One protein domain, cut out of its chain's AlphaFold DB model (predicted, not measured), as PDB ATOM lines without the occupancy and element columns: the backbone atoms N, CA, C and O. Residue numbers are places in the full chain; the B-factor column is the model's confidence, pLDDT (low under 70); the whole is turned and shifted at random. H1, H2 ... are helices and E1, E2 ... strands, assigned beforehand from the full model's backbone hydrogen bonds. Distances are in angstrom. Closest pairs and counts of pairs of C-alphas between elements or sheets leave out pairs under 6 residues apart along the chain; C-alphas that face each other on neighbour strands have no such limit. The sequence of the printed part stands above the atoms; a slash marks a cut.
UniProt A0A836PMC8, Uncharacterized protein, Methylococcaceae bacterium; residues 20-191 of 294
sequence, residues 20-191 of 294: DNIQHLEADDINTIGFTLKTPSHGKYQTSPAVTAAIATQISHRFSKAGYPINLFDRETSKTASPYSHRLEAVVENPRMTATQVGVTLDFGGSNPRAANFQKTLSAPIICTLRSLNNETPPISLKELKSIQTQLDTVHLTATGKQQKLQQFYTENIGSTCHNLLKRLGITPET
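What this domain is: This is residues 20 to 191 of the 294 residues of an uncharacterized protein of Methylococcaceae bacterium (UniProt A0A836PMC8). A strongly twisted, six-stranded sheet makes a long wall, with the helices H1 and H3 covering one face and no named helix over the other. The long strand E5 runs through the sheet, E4 and the short H2 are near one end of the wall, and residues 76 to 81 stick out as a free loop. The 172 printed residues include three named helices and six named strands, in the order E1 H1 E2 E3 E4 E5 E6 H2 H3; the class is mixed, helices and strands. The sheet is branched at E5, with parallel and antiparallel pairs. The whole is compact, with a radius of gyration of the C-alphas of 17.7 A, yet elongated in outline, 57 by 34 by 29 A.

Where its parts are: Find C-alpha 33 at (8.780, 31.011, 50.438); there E1 begins and runs 16.5 A to residue 38. H1, residues 49 to 65, is 24.0 A long, and E2 is residues 70 to 72. E3, residues 86 to 92, covers 19.8 A, and E4 is residues 96 to 99. Look for C-alpha 120 at (28.601, 2.034, 40.927), where E5 sets out for residue 132, 36.8 A away. E6, residues 140 to 147, measures 23.4 A; H2 is residues 149 to 152. H3, residues 159 to 184, ends 37.4 A from its start, at C-alpha 184 (23.882, 27.183, 54.299).

How they stand to each other: Start at E1: E2 lies on one side, parallel, with N 35 and O 71 at 2.8 A, and E3 on the other side, parallel, with N 36 and O 88 at 3.0 A. E5 is antiparallel to E3, with N 89 and O 129 at 2.8 A. E4 is on the same side of E5 as E3, in a hairpin with N 98 and O 121 at 2.9 A; E6 is on the other side, in a hairpin with N 126 and O 144 at 2.8 A. E4, E5 and E6 form a meander, each strand the antiparallel neighbour of the one before. E1, H1 and E2 form a strand-helix-strand unit, two parallel neighbours with a helix between, and its crossover is right-handed. H1 is on the sheet at a height of 6.0 A, over E2; its closest C-alphas to E2 are those of Ser 60 and Asn 71, 5.5 A. On the same face, H3 has a height of 7.4 A over E3, E5 and E6, slantwise to the strands at 50 degrees to E5 on the local plane; its closest C-alphas to E5 are those of Cys 128 and Cys 178, 5.3 A. H1 and H3 touch, closest at the C-alphas of Ile 55 and Thr 171, 5.8 A, the same way at a steep tilt of 42 degrees; H3 does this with residues 167 to 175 alone. H2 only grazes the sheet. In H1 and H3 every O i to N i+4 pair is within hydrogen-bond range; H2 is too short for such a pair, and its one O i to N i+3 pair is not within range.

The domain as a whole: The C-alphas of Thr 80 and Arg 114 are the two farthest apart, 60.1 A. The printed part has no cut. The links E2 to E3 and E4 to E5 are long. The mean pLDDT of the printed part is 82.2; look for values under 70 at, among others, residues 75 to 82, 100 to 110 and 149 to 156.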
ATOM      1  N   ASP A  20      25.802  26.374  43.715       72.06
ATOM      2  CA  ASP A  20      25.976  27.306  42.612       72.06
ATOM      3  C   ASP A  20      25.456  28.691  43.022       72.06
ATOM      4  O   ASP A  20      24.382  28.804  43.618       72.06
ATOM      5  N   ASN A  21      26.208  29.739  42.667       65.62
ATOM      6  CA  ASN A  21      25.869  31.151  42.888       65.62
ATOM      7  C   ASN A  21      25.648  31.536  44.361       65.62
ATOM      8  O   ASN A  21      24.604  32.082  44.709       65.62
ATOM      9  N   ILE A  22      26.646  31.322  45.229       63.47
ATOM     10  CA  ILE A  22      26.671  31.944  46.566       63.47
ATOM     11  C   ILE A  22      26.919  33.455  46.393       63.47
ATOM     12  O   ILE A  22      28.028  33.949  46.579       63.47
ATOM     13  N   GLN A  23      25.908  34.190  45.939       60.12
ATOM     14  CA  GLN A  23      25.864  35.643  46.060       60.12
ATOM     15  C   GLN A  23      25.266  36.013  47.419       60.12
ATOM     16  O   GLN A  23      24.652  35.178  48.086       60.12
ATOM     17  N   HIS A  24      25.485  37.255  47.846       60.31
ATOM     18  CA  HIS A  24      24.998  37.758  49.125       60.31
ATOM     19  C   HIS A  24      23.462  37.794  49.099       60.31
ATOM     20  O   HIS A  24      22.863  38.694  48.521       60.31
ATOM     21  N   LEU A  25      22.833  36.769  49.672       70.19
ATOM     22  CA  LEU A  25      21.404  36.746  49.949       70.19
ATOM     23  C   LEU A  25      21.204  37.397  51.317       70.19
ATOM     24  O   LEU A  25      21.752  36.914  52.309       70.19
ATOM     25  N   GLU A  26      20.452  38.488  51.376       68.62
ATOM     26  CA  GLU A  26      20.067  39.095  52.645       68.62
ATOM     27  C   GLU A  26      18.846  38.342  53.184       68.62
ATOM     28  O   GLU A  26      17.777  38.325  52.576       68.62
ATOM     29  N   ALA A  27      19.015  37.627  54.299       67.56
ATOM     30  CA  ALA A  27      17.968  36.766  54.860       67.56
ATOM     31  C   ALA A  27      16.733  37.546  55.355       67.56
ATOM     32  O   ALA A  27      15.702  36.935  55.652       67.56
ATOM     33  N   ASP A  28      16.841  38.871  55.453       69.00
ATOM     34  CA  ASP A  28      15.763  39.781  55.842       69.00
ATOM     35  C   ASP A  28      14.822  40.110  54.670       69.00
ATOM     36  O   ASP A  28      13.666  40.454  54.898       69.00
ATOM     37  N   ASP A  29      15.245  39.869  53.422       75.56
ATOM     38  CA  ASP A  29      14.395  40.001  52.225       75.56
ATOM     39  C   ASP A  29      13.440  38.805  52.030       75.56
ATOM     40  O   ASP A  29      12.616  38.765  51.104       75.56
ATOM     41  N   ILE A  30      13.562  37.780  52.878       81.69
ATOM     42  CA  ILE A  30      12.829  36.520  52.770       81.69
ATOM     43  C   ILE A  30      11.682  36.507  53.777       81.69
ATOM     44  O   ILE A  30      11.826  36.048  54.908       81.69
ATOM     45  N   ASN A  31      10.512  36.951  53.323       82.69
ATOM     46  CA  ASN A  31       9.295  36.954  54.139       82.69
ATOM     47  C   ASN A  31       8.562  35.613  54.069       82.69
ATOM     48  O   ASN A  31       8.156  35.036  55.066       82.69
ATOM     49  N   THR A  32       8.372  35.115  52.852       89.06
ATOM     50  CA  THR A  32       7.558  33.931  52.557       89.06
ATOM     51  C   THR A  32       8.134  33.210  51.350       89.06
ATOM     52  O   THR A  32       8.506  33.828  50.341       89.06
ATOM     53  N   ILE A  33       8.196  31.888  51.444       92.31
ATOM     54  CA  ILE A  33       8.780  31.011  50.438       92.31
ATOM     55  C   ILE A  33       7.700  30.059  49.927       92.31
ATOM     56  O   ILE A  33       7.110  29.289  50.683       92.31
ATOM     57  N   GLY A  34       7.460  30.085  48.621       93.94
ATOM     58  CA  GLY A  34       6.596  29.117  47.959       93.94
ATOM     59  C   GLY A  34       7.355  27.843  47.608       93.94
ATOM     60  O   GLY A  34       8.383  27.916  46.940       93.94
ATOM     61  N   PHE A  35       6.855  26.676  48.002       95.94
ATOM     62  CA  PHE A  35       7.458  25.384  47.684       95.94
ATOM     63  C   PHE A  35       6.813  24.736  46.459       95.94
ATOM     64  O   PHE A  35       5.591  24.604  46.387       95.94
ATOM     65  N   THR A  36       7.640  24.271  45.524       95.50
ATOM     66  CA  THR A  36       7.203  23.459  44.380       95.50
ATOM     67  C   THR A  36       8.080  22.227  44.234       95.50
ATOM     68  O   THR A  36       9.268  22.257  44.554       95.50
ATOM     69  N   LEU A  37       7.502  21.147  43.712       96.06
ATOM     70  CA  LEU A  37       8.197  19.885  43.501       96.06
ATOM     71  C   LEU A  37       7.958  19.355  42.090       96.06
ATOM     72  O   LEU A  37       6.823  19.298  41.615       96.06
ATOM     73  N   LYS A  38       9.036  18.904  41.450       95.62
ATOM     74  CA  LYS A  38       9.012  18.080  40.243       95.62
ATOM     75  C   LYS A  38       9.752  16.776  40.502       95.62
ATOM     76  O   LYS A  38      10.906  16.775  40.920       95.62
ATOM     77  N   THR A  39       9.096  15.671  40.209       93.62
ATOM     78  CA  THR A  39       9.656  14.319  40.266       93.62
ATOM     79  C   THR A  39       9.622  13.689  38.872       93.62
ATOM     80  O   THR A  39       8.969  14.225  37.968       93.62
ATOM     81  N   PRO A  40      10.312  12.556  38.656       92.38
ATOM     82  CA  PRO A  40      10.243  11.852  37.385       92.38
ATOM     83  C   PRO A  40       8.803  11.471  37.013       92.38
ATOM     84  O   PRO A  40       8.079  10.879  37.812       92.38
ATOM     85  N   SER A  41       8.399  11.777  35.779       87.44
ATOM     86  CA  SER A  41       7.077  11.431  35.231       87.44
ATOM     87  C   SER A  41       7.065  10.118  34.442       87.44
ATOM     88  O   SER A  41       5.997   9.631  34.077       87.44
ATOM     89  N   HIS A  42       8.240   9.544  34.172       84.31
ATOM     90  CA  HIS A  42       8.408   8.329  33.380       84.31
ATOM     91  C   HIS A  42       9.457   7.404  34.003       84.31
ATOM     92  O   HIS A  42      10.416   7.863  34.623       84.31
ATOM     93  N   GLY A  43       9.309   6.099  33.783       85.31
ATOM     94  CA  GLY A  43      10.282   5.084  34.189       85.31
ATOM     95  C   GLY A  43       9.978   4.440  35.543       85.31
ATOM     96  O   GLY A  43       8.932   4.648  36.148       85.31
ATOM     97  N   LYS A  44      10.908   3.610  36.029       83.38
ATOM     98  CA  LYS A  44      10.702   2.772  37.231       83.38
ATOM     99  C   LYS A  44      10.552   3.561  38.539       83.38
ATOM    100  O   LYS A  44      10.040   3.014  39.509       83.38
ATOM    101  N   TYR A  45      10.986   4.819  38.552       88.12
ATOM    102  CA  TYR A  45      11.002   5.697  39.726       88.12
ATOM    103  C   TYR A  45      10.039   6.881  39.577       88.12
ATOM    104  O   TYR A  45      10.205   7.911  40.233       88.12
ATOM    105  N   GLN A  46       9.054   6.743  38.689       90.44
ATOM    106  CA  GLN A  46       8.049   7.770  38.471       90.44
ATOM    107  C   GLN A  46       7.070   7.865  39.643       90.44
ATOM    108  O   GLN A  46       6.745   6.858  40.277       90.44
ATOM    109  N   THR A  47       6.535   9.062  39.865       89.75
ATOM    110  CA  THR A  47       5.378   9.281  40.740       89.75
ATOM    111  C   THR A  47       4.222   9.851  39.938       89.75
ATOM    112  O   THR A  47       4.410  10.584  38.967       89.75
ATOM    113  N   SER A  48       2.995   9.525  40.341       92.19
ATOM    114  CA  SER A  48       1.821  10.185  39.772       92.19
ATOM    115  C   SER A  48       1.765  11.654  40.226       92.19
ATOM    116  O   SER A  48       2.344  12.003  41.264       92.19
ATOM    117  N   PRO A  49       1.043  12.533  39.509       92.44
ATOM    118  CA  PRO A  49       0.841  13.915  39.944       92.44
ATOM    119  C   PRO A  49       0.262  14.019  41.362       92.44
ATOM    120  O   PRO A  49       0.740  14.819  42.159       92.44
ATOM    121  N   ALA A  50      -0.688  13.145  41.717       92.62
ATOM    122  CA  ALA A  50      -1.285  13.104  43.053       92.62
ATOM    123  C   ALA A  50      -0.264  12.746  44.149       92.62
ATOM    124  O   ALA A  50      -0.223  13.396  45.190       92.62
ATOM    125  N   VAL A  51       0.603  11.753  43.906       93.00
ATOM    126  CA  VAL A  51       1.672  11.385  44.854       93.00
ATOM    127  C   VAL A  51       2.701  12.508  44.970       93.00
ATOM    128  O   VAL A  51       3.149  12.825  46.065       93.00
ATOM    129  N   THR A  52       3.040  13.155  43.856       94.38
ATOM    130  CA  THR A  52       3.974  14.292  43.834       94.38
ATOM    131  C   THR A  52       3.436  15.466  44.650       94.38
ATOM    132  O   THR A  52       4.165  16.032  45.463       94.38
ATOM    133  N   ALA A  53       2.147  15.783  44.501       94.25
ATOM    134  CA  ALA A  53       1.474  16.790  45.313       94.25
ATOM    135  C   ALA A  53       1.464  16.402  46.800       94.25
ATOM    136  O   ALA A  53       1.789  17.230  47.645       94.25
ATOM    137  N   ALA A  54       1.184  15.135  47.127       94.75
ATOM    138  CA  ALA A  54       1.215  14.651  48.507       94.75
ATOM    139  C   ALA A  54       2.609  14.780  49.152       94.75
ATOM    140  O   ALA A  54       2.711  15.244  50.287       94.75
ATOM    141  N   ILE A  55       3.679  14.434  48.423       95.88
ATOM    142  CA  ILE A  55       5.067  14.642  48.874       95.88
ATOM    143  C   ILE A  55       5.315  16.131  49.116       95.88
ATOM    144  O   ILE A  55       5.855  16.503  50.156       95.88
ATOM    145  N   ALA A  56       4.900  16.993  48.182       96.19
ATOM    146  CA  ALA A  56       5.129  18.424  48.304       96.19
ATOM    147  C   ALA A  56       4.440  19.022  49.535       96.19
ATOM    148  O   ALA A  56       5.088  19.721  50.314       96.19
ATOM    149  N   THR A  57       3.173  18.663  49.752       95.69
ATOM    150  CA  THR A  57       2.395  19.042  50.937       95.69
ATOM    151  C   THR A  57       3.059  18.561  52.223       95.69
ATOM    152  O   THR A  57       3.160  19.315  53.190       95.69
ATOM    153  N   GLN A  58       3.541  17.315  52.251       95.56
ATOM    154  CA  GLN A  58       4.201  16.756  53.429       95.56
ATOM    155  C   GLN A  58       5.508  17.489  53.753       95.56
ATOM    156  O   GLN A  58       5.779  17.774  54.922       95.56
ATOM    157  N   ILE A  59       6.304  17.821  52.733       95.94
ATOM    158  CA  ILE A  59       7.557  18.559  52.905       95.94
ATOM    159  C   ILE A  59       7.286  19.978  53.403       95.94
ATOM    160  O   ILE A  59       7.852  20.373  54.425       95.94
ATOM    161  N   SER A  60       6.398  20.726  52.740       94.81
ATOM    162  CA  SER A  60       6.066  22.096  53.149       94.81
ATOM    163  C   SER A  60       5.502  22.136  54.567       94.81
ATOM    164  O   SER A  60       5.912  22.976  55.360       94.81
ATOM    165  N   HIS A  61       4.638  21.180  54.925       94.62
ATOM    166  CA  HIS A  61       4.084  21.072  56.273       94.62
ATOM    167  C   HIS A  61       5.161  20.801  57.338       94.62
ATOM    168  O   HIS A  61       5.100  21.348  58.435       94.62
ATOM    169  N   ARG A  62       6.164  19.957  57.052       94.44
ATOM    170  CA  ARG A  62       7.269  19.720  58.002       94.44
ATOM    171  C   ARG A  62       8.117  20.970  58.211       94.44
ATOM    172  O   ARG A  62       8.484  21.252  59.349       94.44
ATOM    173  N   PHE A  63       8.393  21.721  57.147       93.75
ATOM    174  CA  PHE A  63       9.102  22.994  57.246       93.75
ATOM    175  C   PHE A  63       8.311  24.043  58.029       93.75
ATOM    176  O   PHE A  63       8.864  24.634  58.956       93.75
ATOM    177  N   SER A  64       7.028  24.235  57.713       91.50
ATOM    178  CA  SER A  64       6.184  25.205  58.417       91.50
ATOM    179  C   SER A  64       6.012  24.848  59.892       91.50
ATOM    180  O   SER A  64       6.147  25.710  60.756       91.50
ATOM    181  N   LYS A  65       5.833  23.558  60.209       91.25
ATOM    182  CA  LYS A  65       5.799  23.065  61.592       91.25
ATOM    183  C   LYS A  65       7.096  23.355  62.356       91.25
ATOM    184  O   LYS A  65       7.043  23.575  63.561       91.25
ATOM    185  N   ALA A  66       8.239  23.353  61.675       87.94
ATOM    186  CA  ALA A  66       9.530  23.711  62.259       87.94
ATOM    187  C   ALA A  66       9.792  25.229  62.293       87.94
ATOM    188  O   ALA A  66      10.887  25.634  62.666       87.94
ATOM    189  N   GLY A  67       8.824  26.063  61.894       88.94
ATOM    190  CA  GLY A  67       8.916  27.524  61.945       88.94
ATOM    191  C   GLY A  67       9.588  28.175  60.734       88.94
ATOM    192  O   GLY A  67       9.918  29.356  60.792       88.94
ATOM    193  N   TYR A  68       9.814  27.438  59.643       90.94
ATOM    194  CA  TYR A  68      10.247  28.041  58.380       90.94
ATOM    195  C   TYR A  68       9.053  28.678  57.654       90.94
ATOM    196  O   TYR A  68       7.990  28.055  57.602       90.94
ATOM    197  N   PRO A  69       9.218  29.838  56.989       90.69
ATOM    198  CA  PRO A  69       8.137  30.517  56.272       90.69
ATOM    199  C   PRO A  69       7.862  29.877  54.897       90.69
ATOM    200  O   PRO A  69       7.777  30.555  53.874       90.69
ATOM    201  N   ILE A  70       7.772  28.545  54.847       92.94
ATOM    202  CA  ILE A  70       7.601  27.758  53.624       92.94
ATOM    203  C   ILE A  70       6.165  27.255  53.542       92.94
ATOM    204  O   ILE A  70       5.725  26.483  54.391       92.94
ATOM    205  N   ASN A  71       5.464  27.625  52.472       92.12
ATOM    206  CA  ASN A  71       4.112  27.148  52.186       92.12
ATOM    207  C   ASN A  71       4.043  26.523  50.795       92.12
ATOM    208  O   ASN A  71       4.864  26.818  49.926       92.12
ATOM    209  N   LEU A  72       3.070  25.640  50.577       91.75
ATOM    210  CA  LEU A  72       2.861  25.034  49.267       91.75
ATOM    211  C   LEU A  72       2.505  26.125  48.248       91.75
ATOM    212  O   LEU A  72       1.562  26.890  48.447       91.75
ATOM    213  N   PHE A  73       3.268  26.208  47.159       84.88
ATOM    214  CA  PHE A  73       3.015  27.189  46.113       84.88
ATOM    215  C   PHE A  73       1.887  26.689  45.212       84.88
ATOM    216  O   PHE A  73       2.100  25.841  44.343       84.88
ATOM    217  N   ASP A  74       0.690  27.226  45.419       73.00
ATOM    218  CA  ASP A  74      -0.441  26.981  44.537       73.00
ATOM    219  C   ASP A  74      -0.407  27.968  43.363       73.00
ATOM    220  O   ASP A  74      -0.390  29.188  43.546       73.00
ATOM    221  N   ARG A  75      -0.351  27.442  42.136       61.41
ATOM    222  CA  ARG A  75      -0.293  28.259  40.916       61.41
ATOM    223  C   ARG A  75      -1.681  28.782  40.514       61.41
ATOM    224  O   ARG A  75      -1.755  29.611  39.610       61.41
ATOM    225  N   GLU A  76      -2.761  28.330  41.162       51.75
ATOM    226  CA  GLU A  76      -4.136  28.605  40.718       51.75
ATOM    227  C   GLU A  76      -4.804  29.854  41.323       51.75
ATOM    228  O   GLU A  76      -5.872  30.256  40.861       51.75
ATOM    229  N   THR A  77      -4.175  30.580  42.251       46.88
ATOM    230  CA  THR A  77      -4.742  31.847  42.764       46.88
ATOM    231  C   THR A  77      -4.282  33.074  41.962       46.88
ATOM    232  O   THR A  77      -3.387  33.822  42.331       46.88
ATOM    233  N   SER A  78      -4.920  33.228  40.794       42.59
ATOM    234  CA  SER A  78      -5.417  34.464  40.155       42.59
ATOM    235  C   SER A  78      -4.778  35.828  40.492       42.59
ATOM    236  O   SER A  78      -4.966  36.325  41.592       42.59
ATOM    237  N   LYS A  79      -4.267  36.523  39.455       51.25
ATOM    238  CA  LYS A  79      -4.274  37.996  39.204       51.25
ATOM    239  C   LYS A  79      -3.815  38.991  40.293       51.25
ATOM    240  O   LYS A  79      -3.713  40.174  39.977       51.25
ATOM    241  N   THR A  80      -3.508  38.578  41.513       54.25
ATOM    242  CA  THR A  80      -2.917  39.419  42.559       54.25
ATOM    243  C   THR A  80      -1.417  39.163  42.655       54.25
ATOM    244  O   THR A  80      -0.918  38.114  42.244       54.25
ATOM    245  N   ALA A  81      -0.679  40.154  43.162       61.47
ATOM    246  CA  ALA A  81       0.741  40.000  43.449       61.47
ATOM    247  C   ALA A  81       0.944  38.763  44.338       61.47
ATOM    248  O   ALA A  81       0.239  38.585  45.333       61.47
ATOM    249  N   SER A  82       1.863  37.883  43.933       66.62
ATOM    250  CA  SER A  82       2.129  36.643  44.655       66.62
ATOM    251  C   SER A  82       2.541  36.987  46.089       66.62
ATOM    252  O   SER A  82       3.445  37.805  46.259       66.62
ATOM    253  N   PRO A  83       1.940  36.376  47.125       81.00
ATOM    254  CA  PRO A  83       2.307  36.657  48.513       81.00
ATOM    255  C   PRO A  83       3.703  36.128  48.864       81.00
ATOM    256  O   PRO A  83       4.122  36.253  50.008       81.00
ATOM    257  N   TYR A  84       4.392  35.493  47.911       87.25
ATOM    258  CA  TYR A  84       5.688  34.854  48.056       87.25
ATOM    259  C   TYR A  84       6.808  35.796  47.619       87.25
ATOM    260  O   TYR A  84       6.849  36.226  46.470       87.25
ATOM    261  N   SER A  85       7.754  36.059  48.519       88.81
ATOM    262  CA  SER A  85       9.002  36.763  48.180       88.81
ATOM    263  C   SER A  85       9.936  35.899  47.324       88.81
ATOM    264  O   SER A  85      10.600  36.379  46.405       88.81
ATOM    265  N   HIS A  86       9.960  34.597  47.616       91.25
ATOM    266  CA  HIS A  86      10.869  33.630  47.021       91.25
ATOM    267  C   HIS A  86      10.135  32.339  46.680       91.25
ATOM    268  O   HIS A  86       9.072  32.023  47.221       91.25
ATOM    269  N   ARG A  87      10.739  31.550  45.796       93.06
ATOM    270  CA  ARG A  87      10.301  30.198  45.474       93.06
ATOM    271  C   ARG A  87      11.426  29.206  45.712       93.06
ATOM    272  O   ARG A  87      12.528  29.383  45.199       93.06
ATOM    273  N   LEU A  88      11.112  28.153  46.453       95.50
ATOM    274  CA  LEU A  88      11.947  26.980  46.648       95.50
ATOM    275  C   LEU A  88      11.454  25.876  45.706       95.50
ATOM    276  O   LEU A  88      10.382  25.296  45.893       95.50
ATOM    277  N   GLU A  89      12.214  25.636  44.645       95.88
ATOM    278  CA  GLU A  89      11.921  24.649  43.610       95.88
ATOM    279  C   GLU A  89      12.768  23.396  43.858       95.88
ATOM    280  O   GLU A  89      13.994  23.433  43.765       95.88
ATOM    281  N   ALA A  90      12.115  22.279  44.172       97.12
ATOM    282  CA  ALA A  90      12.754  20.977  44.271       97.12
ATOM    283  C   ALA A  90      12.556  20.183  42.975       97.12
ATOM    284  O   ALA A  90      11.436  20.042  42.477       97.12
ATOM    285  N   VAL A  91      13.640  19.625  42.444       96.88
ATOM    286  CA  VAL A  91      13.627  18.772  41.254       96.88
ATOM    287  C   VAL A  91      14.377  17.484  41.549       96.88
ATOM    288  O   VAL A  91      15.541  17.505  41.943       96.88
ATOM    289  N   VAL A  92      13.715  16.355  41.312       95.31
ATOM    290  CA  VAL A  92      14.347  15.038  41.308       95.31
ATOM    291  C   VAL A  92      14.516  14.580  39.865       95.31
ATOM    292  O   VAL A  92      13.539  14.405  39.135       95.31
ATOM    293  N   GLU A  93      15.767  14.404  39.445       93.75
ATOM    294  CA  GLU A  93      16.101  13.859  38.129       93.75
ATOM    295  C   GLU A  93      15.921  12.331  38.099       93.75
ATOM    296  O   GLU A  93      15.896  11.654  39.130       93.75
ATOM    297  N   ASN A  94      15.846  11.766  36.889       91.38
ATOM    298  CA  ASN A  94      15.839  10.318  36.721       91.38
ATOM    299  C   ASN A  94      17.099   9.680  37.332       91.38
ATOM    300  O   ASN A  94      18.211  10.172  37.093       91.38
ATOM    301  N   PRO A  95      16.951   8.561  38.061       89.56
ATOM    302  CA  PRO A  95      18.090   7.869  38.639       89.56
ATOM    303  C   PRO A  95      19.063   7.367  37.578       89.56
ATOM    304  O   PRO A  95      18.657   6.866  36.527       89.56
ATOM    305  N   ARG A  96      20.358   7.471  37.872       89.56
ATOM    306  CA  ARG A  96      21.437   7.010  36.991       89.56
ATOM    307  C   ARG A  96      22.532   6.319  37.783       89.56
ATOM    308  O   ARG A  96      22.719   6.588  38.966       89.56
ATOM    309  N   MET A  97      23.263   5.432  37.114       87.19
ATOM    310  CA  MET A  97      24.432   4.797  37.715       87.19
ATOM    311  C   MET A  97      25.532   5.841  37.883       87.19
ATOM    312  O   MET A  97      26.024   6.396  36.900       87.19
ATOM    313  N   THR A  98      25.919   6.099  39.124       82.81
ATOM    314  CA  THR A  98      27.036   6.976  39.481       82.81
ATOM    315  C   THR A  98      28.089   6.178  40.233       82.81
ATOM    316  O   THR A  98      27.825   5.064  40.682       82.81
ATOM    317  N   ALA A  99      29.291   6.735  40.378       78.00
ATOM    318  CA  ALA A  99      30.241   6.199  41.346       78.00
ATOM    319  C   ALA A  99      29.583   6.143  42.735       78.00
ATOM    320  O   ALA A  99      28.780   7.023  43.072       78.00
ATOM    321  N   THR A 100      29.906   5.114  43.516       69.94
ATOM    322  CA  THR A 100      29.556   5.079  44.937       69.94
ATOM    323  C   THR A 100      30.115   6.321  45.624       69.94
ATOM    324  O   THR A 100      31.314   6.593  45.555       69.94
ATOM    325  N   GLN A 101      29.242   7.097  46.267       63.56
ATOM    326  CA  GLN A 101      29.685   8.242  47.047       63.56
ATOM    327  C   GLN A 101      30.428   7.763  48.294       63.56
ATOM    328  O   GLN A 101      29.949   6.899  49.024       63.56
ATOM    329  N   VAL A 102      31.599   8.348  48.537       53.56
ATOM    330  CA  VAL A 102      32.367   8.121  49.762       53.56
ATOM    331  C   VAL A 102      31.667   8.825  50.932       53.56
ATOM    332  O   VAL A 102      31.456  10.036  50.901       53.56
ATOM    333  N   GLY A 103      31.258   8.067  51.949       52.53
ATOM    334  CA  GLY A 103      30.496   8.571  53.093       52.53
ATOM    335  C   GLY A 103      30.017   7.446  54.016       52.53
ATOM    336  O   GLY A 103      30.344   6.283  53.805       52.53
ATOM    337  N   VAL A 104      29.236   7.785  55.047       50.12
ATOM    338  CA  VAL A 104      28.748   6.830  56.072       50.12
ATOM    339  C   VAL A 104      27.640   5.902  55.535       50.12
ATOM    340  O   VAL A 104      27.239   4.953  56.199       50.12
ATOM    341  N   THR A 105      27.133   6.143  54.327       50.88
ATOM    342  CA  THR A 105      26.216   5.227  53.642       50.88
ATOM    343  C   THR A 105      27.008   4.099  52.981       50.88
ATOM    344  O   THR A 105      27.678   4.313  51.971       50.88
ATOM    345  N   LEU A 106      26.924   2.897  53.555       56.53
ATOM    346  CA  LEU A 106      27.564   1.672  53.067       56.53
ATOM    347  C   LEU A 106      26.828   1.127  51.831       56.53
ATOM    348  O   LEU A 106      26.098   0.144  51.910       56.53
ATOM    349  N   ASP A 107      27.005   1.772  50.680       58.69
ATOM    350  CA  ASP A 107      26.527   1.252  49.399       58.69
ATOM    351  C   ASP A 107      27.710   0.897  48.501       58.69
ATOM    352  O   ASP A 107      28.214   1.712  47.735       58.69
ATOM    353  N   PHE A 108      28.165  -0.346  48.585       58.09
ATOM    354  CA  PHE A 108      29.313  -0.835  47.821       58.09
ATOM    355  C   PHE A 108      29.041  -0.993  46.313       58.09
ATOM    356  O   PHE A 108      29.946  -1.383  45.570       58.09
ATOM    357  N   GLY A 109      27.828  -0.666  45.843       65.50
ATOM    358  CA  GLY A 109      27.446  -0.800  44.445       65.50
ATOM    359  C   GLY A 109      27.572  -2.238  43.938       65.50
ATOM    360  O   GLY A 109      27.539  -3.209  44.697       65.50
ATOM    361  N   GLY A 110      27.735  -2.398  42.624       67.38
ATOM    362  CA  GLY A 110      28.029  -3.709  42.045       67.38
ATOM    363  C   GLY A 110      29.365  -4.259  42.555       67.38
ATOM    364  O   GLY A 110      30.404  -3.634  42.366       67.38
ATOM    365  N   SER A 111      29.361  -5.456  43.143       73.38
ATOM    366  CA  SER A 111      30.567  -6.120  43.669       73.38
ATOM    367  C   SER A 111      31.321  -6.961  42.630       73.38
ATOM    368  O   SER A 111      32.414  -7.449  42.904       73.38
ATOM    369  N   ASN A 112      30.761  -7.136  41.428       77.94
ATOM    370  CA  ASN A 112      31.403  -7.889  40.354       77.94
ATOM    371  C   ASN A 112      32.444  -7.015  39.629       77.94
ATOM    372  O   ASN A 112      32.033  -6.135  38.869       77.94
ATOM    373  N   PRO A 113      33.759  -7.287  39.760       78.31
ATOM    374  CA  PRO A 113      34.820  -6.475  39.154       78.31
ATOM    375  C   PRO A 113      34.800  -6.456  37.624       78.31
ATOM    376  O   PRO A 113      35.424  -5.597  37.009       78.31
ATOM    377  N   ARG A 114      34.088  -7.399  36.996       81.19
ATOM    378  CA  ARG A 114      33.956  -7.505  35.536       81.19
ATOM    379  C   ARG A 114      32.689  -6.843  34.995       81.19
ATOM    380  O   ARG A 114      32.504  -6.800  33.782       81.19
ATOM    381  N   ALA A 115      31.797  -6.367  35.862       82.06
ATOM    382  CA  ALA A 115      30.552  -5.747  35.438       82.06
ATOM    383  C   ALA A 115      30.729  -4.237  35.212       82.06
ATOM    384  O   ALA A 115      31.456  -3.561  35.938       82.06
ATOM    385  N   ALA A 116      30.009  -3.677  34.237       80.38
ATOM    386  CA  ALA A 116      30.059  -2.243  33.919       80.38
ATOM    387  C   ALA A 116      29.613  -1.329  35.085       80.38
ATOM    388  O   ALA A 116      29.881  -0.120  35.080       80.38
ATOM    389  N   ASN A 117      28.928  -1.904  36.076       75.19
ATOM    390  CA  ASN A 117      28.476  -1.269  37.308       75.19
ATOM    391  C   ASN A 117      29.326  -1.612  38.544       75.19
ATOM    392  O   ASN A 117      28.861  -1.394  39.663       75.19
ATOM    393  N   PHE A 118      30.543  -2.137  38.373       80.31
ATOM    394  CA  PHE A 118      31.451  -2.351  39.497       80.31
ATOM    395  C   PHE A 118      31.679  -1.045  40.269       80.31
ATOM    396  O   PHE A 118      32.026  -0.034  39.656       80.31
ATOM    397  N   GLN A 119      31.457  -1.059  41.589       78.44
ATOM    398  CA  GLN A 119      31.548   0.117  42.474       78.44
ATOM    399  C   GLN A 119      30.697   1.317  42.018       78.44
ATOM    400  O   GLN A 119      31.020   2.483  42.272       78.44
ATOM    401  N   LYS A 120      29.610   1.041  41.291       82.94
ATOM    402  CA  LYS A 120      28.601   2.034  40.927       82.94
ATOM    403  C   LYS A 120      27.298   1.723  41.631       82.94
ATOM    404  O   LYS A 120      26.892   0.563  41.707       82.94
ATOM    405  N   THR A 121      26.623   2.780  42.049       82.38
ATOM    406  CA  THR A 121      25.305   2.726  42.668       82.38
ATOM    407  C   THR A 121      24.298   3.533  41.858       82.38
ATOM    408  O   THR A 121      24.645   4.517  41.193       82.38
ATOM    409  N   LEU A 122      23.041   3.103  41.889       84.94
ATOM    410  CA  LEU A 122      21.939   3.838  41.302       84.94
ATOM    411  C   LEU A 122      21.545   5.006  42.211       84.94
ATOM    412  O   LEU A 122      20.961   4.807  43.277       84.94
ATOM    413  N   SER A 123      21.814   6.229  41.754       86.81
ATOM    414  CA  SER A 123      21.537   7.450  42.516       86.81
ATOM    415  C   SER A 123      20.561   8.380  41.805       86.81
ATOM    416  O   SER A 123      20.637   8.560  40.587       86.81
ATOM    417  N   ALA A 124      19.680   9.016  42.578       90.19
ATOM    418  CA  ALA A 124      18.851  10.142  42.161       90.19
ATOM    419  C   ALA A 124      19.582  11.461  42.448       90.19
ATOM    420  O   ALA A 124      19.916  11.737  43.602       90.19
ATOM    421  N   PRO A 125      19.809  12.304  41.434       92.75
ATOM    422  CA  PRO A 125      20.156  13.700  41.638       92.75
ATOM    423  C   PRO A 125      18.939  14.474  42.135       92.75
ATOM    424  O   PRO A 125      17.903  14.518  41.471       92.75
ATOM    425  N   ILE A 126      19.095  15.104  43.291       93.31
ATOM    426  CA  ILE A 126      18.115  16.001  43.888       93.31
ATOM    427  C   ILE A 126      18.697  17.402  43.850       93.31
ATOM    428  O   ILE A 126      19.808  17.645  44.320       93.31
ATOM    429  N   ILE A 127      17.942  18.317  43.262       95.12
ATOM    430  CA  ILE A 127      18.297  19.723  43.151       95.12
ATOM    431  C   ILE A 127      17.259  20.501  43.939       95.12
ATOM    432  O   ILE A 127      16.062  20.347  43.701       95.12
ATOM    433  N   CYS A 128      17.716  21.331  44.866       95.94
ATOM    434  CA  CYS A 128      16.874  22.336  45.489       95.94
ATOM    435  C   CYS A 128      17.385  23.713  45.086       95.94
ATOM    436  O   CYS A 128      18.580  23.986  45.203       95.94
ATOM    437  N   THR A 129      16.487  24.558  44.594       95.06
ATOM    438  CA  THR A 129      16.811  25.877  44.058       95.06
ATOM    439  C   THR A 129      15.962  26.935  44.743       95.06
ATOM    440  O   THR A 129      14.737  26.856  44.716       95.06
ATOM    441  N   LEU A 130      16.604  27.945  45.322       93.19
ATOM    442  CA  LEU A 130      15.946  29.138  45.836       93.19
ATOM    443  C   LEU A 130      16.030  30.252  44.788       93.19
ATOM    444  O   LEU A 130      17.113  30.594  44.308       93.19
ATOM    445  N   ARG A 131      14.878  30.816  44.429       91.19
ATOM    446  CA  ARG A 131      14.745  31.885  43.434       91.19
ATOM    447  C   ARG A 131      13.979  33.061  44.028       91.19
ATOM    448  O   ARG A 131      12.915  32.848  44.608       91.19
ATOM    449  N   SER A 132      14.473  34.282  43.840       89.38
ATOM    450  CA  SER A 132      13.690  35.489  44.128       89.38
ATOM    451  C   SER A 132      12.558  35.646  43.111       89.38
ATOM    452  O   SER A 132      12.737  35.364  41.924       89.38
ATOM    453  N   LEU A 133      11.373  36.050  43.571       87.06
ATOM    454  CA  LEU A 133      10.241  36.364  42.694       87.06
ATOM    455  C   LEU A 133      10.167  37.855  42.342       87.06
ATOM    456  O   LEU A 133       9.483  38.204  41.382       87.06
ATOM    457  N   ASN A 134      10.886  38.702  43.084       78.19
ATOM    458  CA  ASN A 134      10.838  40.158  42.951       78.19
ATOM    459  C   ASN A 134      12.116  40.756  42.336       78.19
ATOM    460  O   ASN A 134      12.043  41.838  41.764       78.19
ATOM    461  N   ASN A 135      13.258  40.059  42.413       67.12
ATOM    462  CA  ASN A 135      14.557  40.552  41.940       67.12
ATOM    463  C   ASN A 135      15.162  39.653  40.848       67.12
ATOM    464  O   ASN A 135      14.965  38.439  40.844       67.12
ATOM    465  N   GLU A 136      15.994  40.235  39.975       67.94
ATOM    466  CA  GLU A 136      16.800  39.525  38.959       67.94
ATOM    467  C   GLU A 136      18.025  38.790  39.547       67.94
ATOM    468  O   GLU A 136      18.987  38.486  38.842       67.94
ATOM    469  N   THR A 137      18.030  38.498  40.849       73.75
ATOM    470  CA  THR A 137      19.122  37.734  41.463       73.75
ATOM    471  C   THR A 137      19.172  36.329  40.861       73.75
ATOM    472  O   THR A 137      18.122  35.674  40.768       73.75
ATOM    473  N   PRO A 138      20.360  35.828  40.481       81.62
ATOM    474  CA  PRO A 138      20.486  34.491  39.934       81.62
ATOM    475  C   PRO A 138      19.996  33.452  40.954       81.62
ATOM    476  O   PRO A 138      20.208  33.611  42.159       81.62
ATOM    477  N   PRO A 139      19.340  32.374  40.496       87.94
ATOM    478  CA  PRO A 139      18.879  31.321  41.384       87.94
ATOM    479  C   PRO A 139      20.065  30.640  42.072       87.94
ATOM    480  O   PRO A 139      21.080  30.332  41.436       87.94
ATOM    481  N   ILE A 140      19.894  30.351  43.360       90.88
ATOM    482  CA  ILE A 140      20.886  29.663  44.185       90.88
ATOM    483  C   ILE A 140      20.471  28.206  44.304       90.88
ATOM    484  O   ILE A 140      19.343  27.918  44.707       90.88
ATOM    485  N   SER A 141      21.356  27.280  43.943       91.69
ATOM    486  CA  SER A 141      21.007  25.857  43.866       91.69
ATOM    487  C   SER A 141      21.982  24.979  44.632       91.69
ATOM    488  O   SER A 141      23.190  25.178  44.570       91.69
ATOM    489  N   LEU A 142      21.446  23.966  45.310       90.19
ATOM    490  CA  LEU A 142      22.204  22.864  45.891       90.19
ATOM    491  C   LEU A 142      21.811  21.570  45.182       90.19
ATOM    492  O   LEU A 142      20.632  21.208  45.148       90.19
ATOM    493  N   LYS A 143      22.811  20.867  44.645       91.69
ATOM    494  CA  LYS A 143      22.644  19.553  44.023       91.69
ATOM    495  C   LYS A 143      23.307  18.475  44.871       91.69
ATOM    496  O   LYS A 143      24.512  18.512  45.108       91.69
ATOM    497  N   GLU A 144      22.526  17.481  45.275       88.00
ATOM    498  CA  GLU A 144      22.995  16.302  46.000       88.00
ATOM    499  C   GLU A 144      22.628  15.033  45.217       88.00
ATOM    500  O   GLU A 144      21.559  14.939  44.616       88.00
ATOM    501  N   LEU A 145      23.518  14.043  45.196       86.75
ATOM    502  CA  LEU A 145      23.199  12.703  44.696       86.75
ATOM    503  C   LEU A 145      22.790  11.835  45.886       86.75
ATOM    504  O   LEU A 145      23.432  11.894  46.931       86.75
ATOM    505  N   LYS A 146      21.725  11.047  45.735       86.12
ATOM    506  CA  LYS A 146      21.185  10.180  46.790       86.12
ATOM    507  C   LYS A 146      21.016   8.762  46.264       86.12
ATOM    508  O   LYS A 146      20.326   8.576  45.262       86.12
ATOM    509  N   SER A 147      21.630   7.775  46.916       83.38
ATOM    510  CA  SER A 147      21.482   6.366  46.522       83.38
ATOM    511  C   SER A 147      20.048   5.880  46.750       83.38
ATOM    512  O   SER A 147      19.480   6.084  47.821       83.38
ATOM    513  N   ILE A 148      19.471   5.232  45.737       78.88
ATOM    514  CA  ILE A 148      18.111   4.669  45.772       78.88
ATOM    515  C   ILE A 148      18.137   3.169  46.067       78.88
ATOM    516  O   ILE A 148      17.174   2.627  46.613       78.88
ATOM    517  N   GLN A 149      19.230   2.501  45.692       67.94
ATOM    518  CA  GLN A 149      19.371   1.046  45.702       67.94
ATOM    519  C   GLN A 149      19.073   0.467  47.096       67.94
ATOM    520  O   GLN A 149      18.238  -0.423  47.241       67.94
ATOM    521  N   THR A 150      19.671   1.045  48.140       61.50
ATOM    522  CA  THR A 150      19.530   0.568  49.526       61.50
ATOM    523  C   THR A 150      18.115   0.721  50.085       61.50
ATOM    524  O   THR A 150      17.697  -0.079  50.918       61.50
ATOM    525  N   GLN A 151      17.347   1.711  49.621       62.50
ATOM    526  CA  GLN A 151      16.025   2.006  50.182       62.50
ATOM    527  C   GLN A 151      14.876   1.256  49.496       62.50
ATOM    528  O   GLN A 151      13.800   1.124  50.088       62.50
ATOM    529  N   LEU A 152      15.074   0.773  48.262       66.88
ATOM    530  CA  LEU A 152      14.008   0.170  47.451       66.88
ATOM    531  C   LEU A 152      14.165  -1.336  47.179       66.88
ATOM    532  O   LEU A 152      13.170  -1.976  46.829       66.88
ATOM    533  N   ASP A 153      15.352  -1.921  47.363       61.12
ATOM    534  CA  ASP A 153      15.635  -3.321  46.991       61.12
ATOM    535  C   ASP A 153      15.236  -4.370  48.042       61.12
ATOM    536  O   ASP A 153      15.694  -5.513  48.009       61.12
ATOM    537  N   THR A 154      14.325  -4.050  48.966       60.59
ATOM    538  CA  THR A 154      13.806  -5.075  49.880       60.59
ATOM    539  C   THR A 154      13.001  -6.113  49.080       60.59
ATOM    540  O   THR A 154      11.910  -5.828  48.577       60.59
ATOM    541  N   VAL A 155      13.547  -7.331  48.975       56.34
ATOM    542  CA  VAL A 155      13.154  -8.440  48.070       56.34
ATOM    543  C   VAL A 155      11.692  -8.918  48.226       56.34
ATOM    544  O   VAL A 155      11.198  -9.697  47.417       56.34
ATOM    545  N   HIS A 156      10.936  -8.388  49.190       64.56
ATOM    546  CA  HIS A 156       9.557  -8.793  49.488       64.56
ATOM    547  C   HIS A 156       8.506  -7.680  49.359       64.56
ATOM    548  O   HIS A 156       7.363  -7.863  49.775       64.56
ATOM    549  N   LEU A 157       8.845  -6.520  48.788       74.44
ATOM    550  CA  LEU A 157       7.870  -5.435  48.642       74.44
ATOM    551  C   LEU A 157       6.909  -5.678  47.470       74.44
ATOM    552  O   LEU A 157       7.325  -5.844  46.319       74.44
ATOM    553  N   THR A 158       5.608  -5.605  47.762       83.62
ATOM    554  CA  THR A 158       4.552  -5.474  46.746       83.62
ATOM    555  C   THR A 158       4.751  -4.188  45.935       83.62
ATOM    556  O   THR A 158       5.467  -3.278  46.357       83.62
ATOM    557  N   ALA A 159       4.096  -4.066  44.777       82.25
ATOM    558  CA  ALA A 159       4.153  -2.834  43.979       82.25
ATOM    559  C   ALA A 159       3.767  -1.589  44.806       82.25
ATOM    560  O   ALA A 159       4.450  -0.568  44.744       82.25
ATOM    561  N   THR A 160       2.739  -1.711  45.651       84.19
ATOM    562  CA  THR A 160       2.317  -0.666  46.593       84.19
ATOM    563  C   THR A 160       3.393  -0.363  47.634       84.19
ATOM    564  O   THR A 160       3.699   0.803  47.869       84.19
ATOM    565  N   GLY A 161       4.023  -1.391  48.214       84.44
ATOM    566  CA  GLY A 161       5.117  -1.212  49.174       84.44
ATOM    567  C   GLY A 161       6.326  -0.496  48.566       84.44
ATOM    568  O   GLY A 161       6.910   0.382  49.200       84.44
ATOM    569  N   LYS A 162       6.660  -0.792  47.304       83.44
ATOM    570  CA  LYS A 162       7.717  -0.083  46.564       83.44
ATOM    571  C   LYS A 162       7.373   1.389  46.346       83.44
ATOM    572  O   LYS A 162       8.234   2.240  46.538       83.44
ATOM    573  N   GLN A 163       6.126   1.696  45.991       84.69
ATOM    574  CA  GLN A 163       5.663   3.078  45.820       84.69
ATOM    575  C   GLN A 163       5.683   3.861  47.140       84.69
ATOM    576  O   GLN A 163       6.140   5.000  47.163       84.69
ATOM    577  N   GLN A 164       5.280   3.244  48.253       87.50
ATOM    578  CA  GLN A 164       5.371   3.865  49.579       87.50
ATOM    579  C   GLN A 164       6.823   4.142  49.987       87.50
ATOM    580  O   GLN A 164       7.132   5.232  50.462       87.50
ATOM    581  N   LYS A 165       7.735   3.187  49.757       86.50
ATOM    582  CA  LYS A 165       9.170   3.383  50.014       86.50
ATOM    583  C   LYS A 165       9.781   4.458  49.124       86.50
ATOM    584  O   LYS A 165      10.567   5.259  49.612       86.50
ATOM    585  N   LEU A 166       9.373   4.533  47.859       88.06
ATOM    586  CA  LEU A 166       9.782   5.600  46.950       88.06
ATOM    587  C   LEU A 166       9.286   6.974  47.422       88.06
ATOM    588  O   LEU A 166      10.050   7.936  47.434       88.06
ATOM    589  N   GLN A 167       8.026   7.062  47.856       90.69
ATOM    590  CA  GLN A 167       7.458   8.284  48.423       90.69
ATOM    591  C   GLN A 167       8.222   8.723  49.679       90.69
ATOM    592  O   GLN A 167       8.555   9.902  49.816       90.69
ATOM    593  N   GLN A 168       8.531   7.780  50.574       89.50
ATOM    594  CA  GLN A 168       9.332   8.037  51.770       89.50
ATOM    595  C   GLN A 168      10.741   8.515  51.400       89.50
ATOM    596  O   GLN A 168      11.179   9.551  51.896       89.50
ATOM    597  N   PHE A 169      11.410   7.815  50.477       89.50
ATOM    598  CA  PHE A 169      12.726   8.190  49.964       89.50
ATOM    599  C   PHE A 169      12.724   9.634  49.451       89.50
ATOM    600  O   PHE A 169      13.551  10.436  49.884       89.50
ATOM    601  N   TYR A 170      11.778   9.998  48.581       92.94
ATOM    602  CA  TYR A 170      11.690  11.359  48.056       92.94
ATOM    603  C   TYR A 170      11.408  12.381  49.153       92.94
ATOM    604  O   TYR A 170      12.103  13.389  49.222       92.94
ATOM    605  N   THR A 171      10.461  12.108  50.049       93.75
ATOM    606  CA  THR A 171      10.111  13.034  51.136       93.75
ATOM    607  C   THR A 171      11.325  13.389  51.995       93.75
ATOM    608  O   THR A 171      11.611  14.570  52.188       93.75
ATOM    609  N   GLU A 172      12.069  12.387  52.470       90.38
ATOM    610  CA  GLU A 172      13.220  12.621  53.352       90.38
ATOM    611  C   GLU A 172      14.392  13.271  52.613       90.38
ATOM    612  O   GLU A 172      14.988  14.234  53.098       90.38
ATOM    613  N   ASN A 173      14.718  12.777  51.416       90.31
ATOM    614  CA  ASN A 173      15.907  13.229  50.704       90.31
ATOM    615  C   ASN A 173      15.722  14.610  50.060       90.31
ATOM    616  O   ASN A 173      16.660  15.411  50.069       90.31
ATOM    617  N   ILE A 174      14.527  14.929  49.548       94.25
ATOM    618  CA  ILE A 174      14.205  16.280  49.066       94.25
ATOM    619  C   ILE A 174      14.188  17.253  50.240       94.25
ATOM    620  O   ILE A 174      14.857  18.285  50.185       94.25
ATOM    621  N   GLY A 175      13.457  16.913  51.306       93.88
ATOM    622  CA  GLY A 175      13.344  17.762  52.484       93.88
ATOM    623  C   GLY A 175      14.707  18.084  53.086       93.88
ATOM    624  O   GLY A 175      15.006  19.247  53.346       93.88
ATOM    625  N   SER A 176      15.589  17.089  53.198       90.75
ATOM    626  CA  SER A 176      16.946  17.334  53.681       90.75
ATOM    627  C   SER A 176      17.803  18.157  52.715       90.75
ATOM    628  O   SER A 176      18.465  19.091  53.161       90.75
ATOM    629  N   THR A 177      17.768  17.878  51.406       91.44
ATOM    630  CA  THR A 177      18.539  18.665  50.422       91.44
ATOM    631  C   THR A 177      18.131  20.140  50.485       91.44
ATOM    632  O   THR A 177      18.975  21.032  50.535       91.44
ATOM    633  N   CYS A 178      16.829  20.412  50.564       94.50
ATOM    634  CA  CYS A 178      16.323  21.770  50.713       94.50
ATOM    635  C   CYS A 178      16.670  22.388  52.072       94.50
ATOM    636  O   CYS A 178      17.062  23.548  52.127       94.50
ATOM    637  N   HIS A 179      16.600  21.625  53.165       92.75
ATOM    638  CA  HIS A 179      17.013  22.110  54.482       92.75
ATOM    639  C   HIS A 179      18.504  22.482  54.510       92.75
ATOM    640  O   HIS A 179      18.858  23.542  55.020       92.75
ATOM    641  N   ASN A 180      19.370  21.672  53.891       89.25
ATOM    642  CA  ASN A 180      20.800  21.955  53.761       89.25
ATOM    643  C   ASN A 180      21.053  23.252  52.984       89.25
ATOM    644  O   ASN A 180      21.913  24.034  53.388       89.25
ATOM    645  N   LEU A 181      20.307  23.500  51.900       90.88
ATOM    646  CA  LEU A 181      20.384  24.763  51.162       90.88
ATOM    647  C   LEU A 181      20.030  25.947  52.071       90.88
ATOM    648  O   LEU A 181      20.832  26.863  52.212       90.88
ATOM    649  N   LEU A 182      18.867  25.902  52.729       90.31
ATOM    650  CA  LEU A 182      18.393  26.982  53.604       90.31
ATOM    651  C   LEU A 182      19.371  27.259  54.751       90.31
ATOM    652  O   LEU A 182      19.726  28.407  55.002       90.31
ATOM    653  N   LYS A 183      19.871  26.199  55.395       87.31
ATOM    654  CA  LYS A 183      20.842  26.284  56.491       87.31
ATOM    655  C   LYS A 183      22.150  26.935  56.047       87.31
ATOM    656  O   LYS A 183      22.683  27.776  56.761       87.31
ATOM    657  N   ARG A 184      22.660  26.579  54.862       86.12
ATOM    658  CA  ARG A 184      23.882  27.183  54.299       86.12
ATOM    659  C   ARG A 184      23.691  28.645  53.901       86.12
ATOM    660  O   ARG A 184      24.659  29.393  53.931       86.12
ATOM    661  N   LEU A 185      22.466  29.041  53.564       86.00
ATOM    662  CA  LEU A 185      22.091  30.430  53.294       86.00
ATOM    663  C   LEU A 185      21.766  31.232  54.561       86.00
ATOM    664  O   LEU A 185      21.402  32.397  54.458       86.00
ATOM    665  N   GLY A 186      21.872  30.629  55.751       84.62
ATOM    666  CA  GLY A 186      21.550  31.301  57.012       84.62
ATOM    667  C   GLY A 186      20.054  31.555  57.219       84.62
ATOM    668  O   GLY A 186      19.684  32.332  58.094       84.62
ATOM    669  N   ILE A 187      19.181  30.902  56.449       86.50
ATOM    670  CA  ILE A 187      17.729  31.011  56.608       86.50
ATOM    671  C   ILE A 187      17.318  30.107  57.769       86.50
ATOM    672  O   ILE A 187      17.399  28.877  57.679       86.50
ATOM    673  N   THR A 188      16.888  30.714  58.871       82.44
ATOM    674  CA  THR A 188      16.513  30.022  60.112       82.44
ATOM    675  C   THR A 188      15.017  30.151  60.407       82.44
ATOM    676  O   THR A 188      14.387  31.095  59.933       82.44
ATOM    677  N   PRO A 189      14.442  29.249  61.223       82.62
ATOM    678  CA  PRO A 189      13.067  29.378  61.694       82.62
ATOM    679  C   PRO A 189      12.788  30.710  62.397       82.62
ATOM    680  O   PRO A 189      13.615  31.188  63.178       82.62
ATOM    681  N   GLU A 190      11.588  31.262  62.212       70.12
ATOM    682  CA  GLU A 190      11.142  32.484  62.901       70.12
ATOM    683  C   GLU A 190      11.153  32.321  64.425       70.12
ATOM    684  O   GLU A 190      11.517  33.241  65.153       70.12
ATOM    685  N   THR A 191      10.872  31.111  64.918       56.31
ATOM    686  CA  THR A 191      10.897  30.779  66.350       56.31
ATOM    687  C   THR A 191      12.281  30.973  66.980       56.31
ATOM    688  O   THR A 191      12.381  31.176  68.184       56.31
TER     689      THR A 191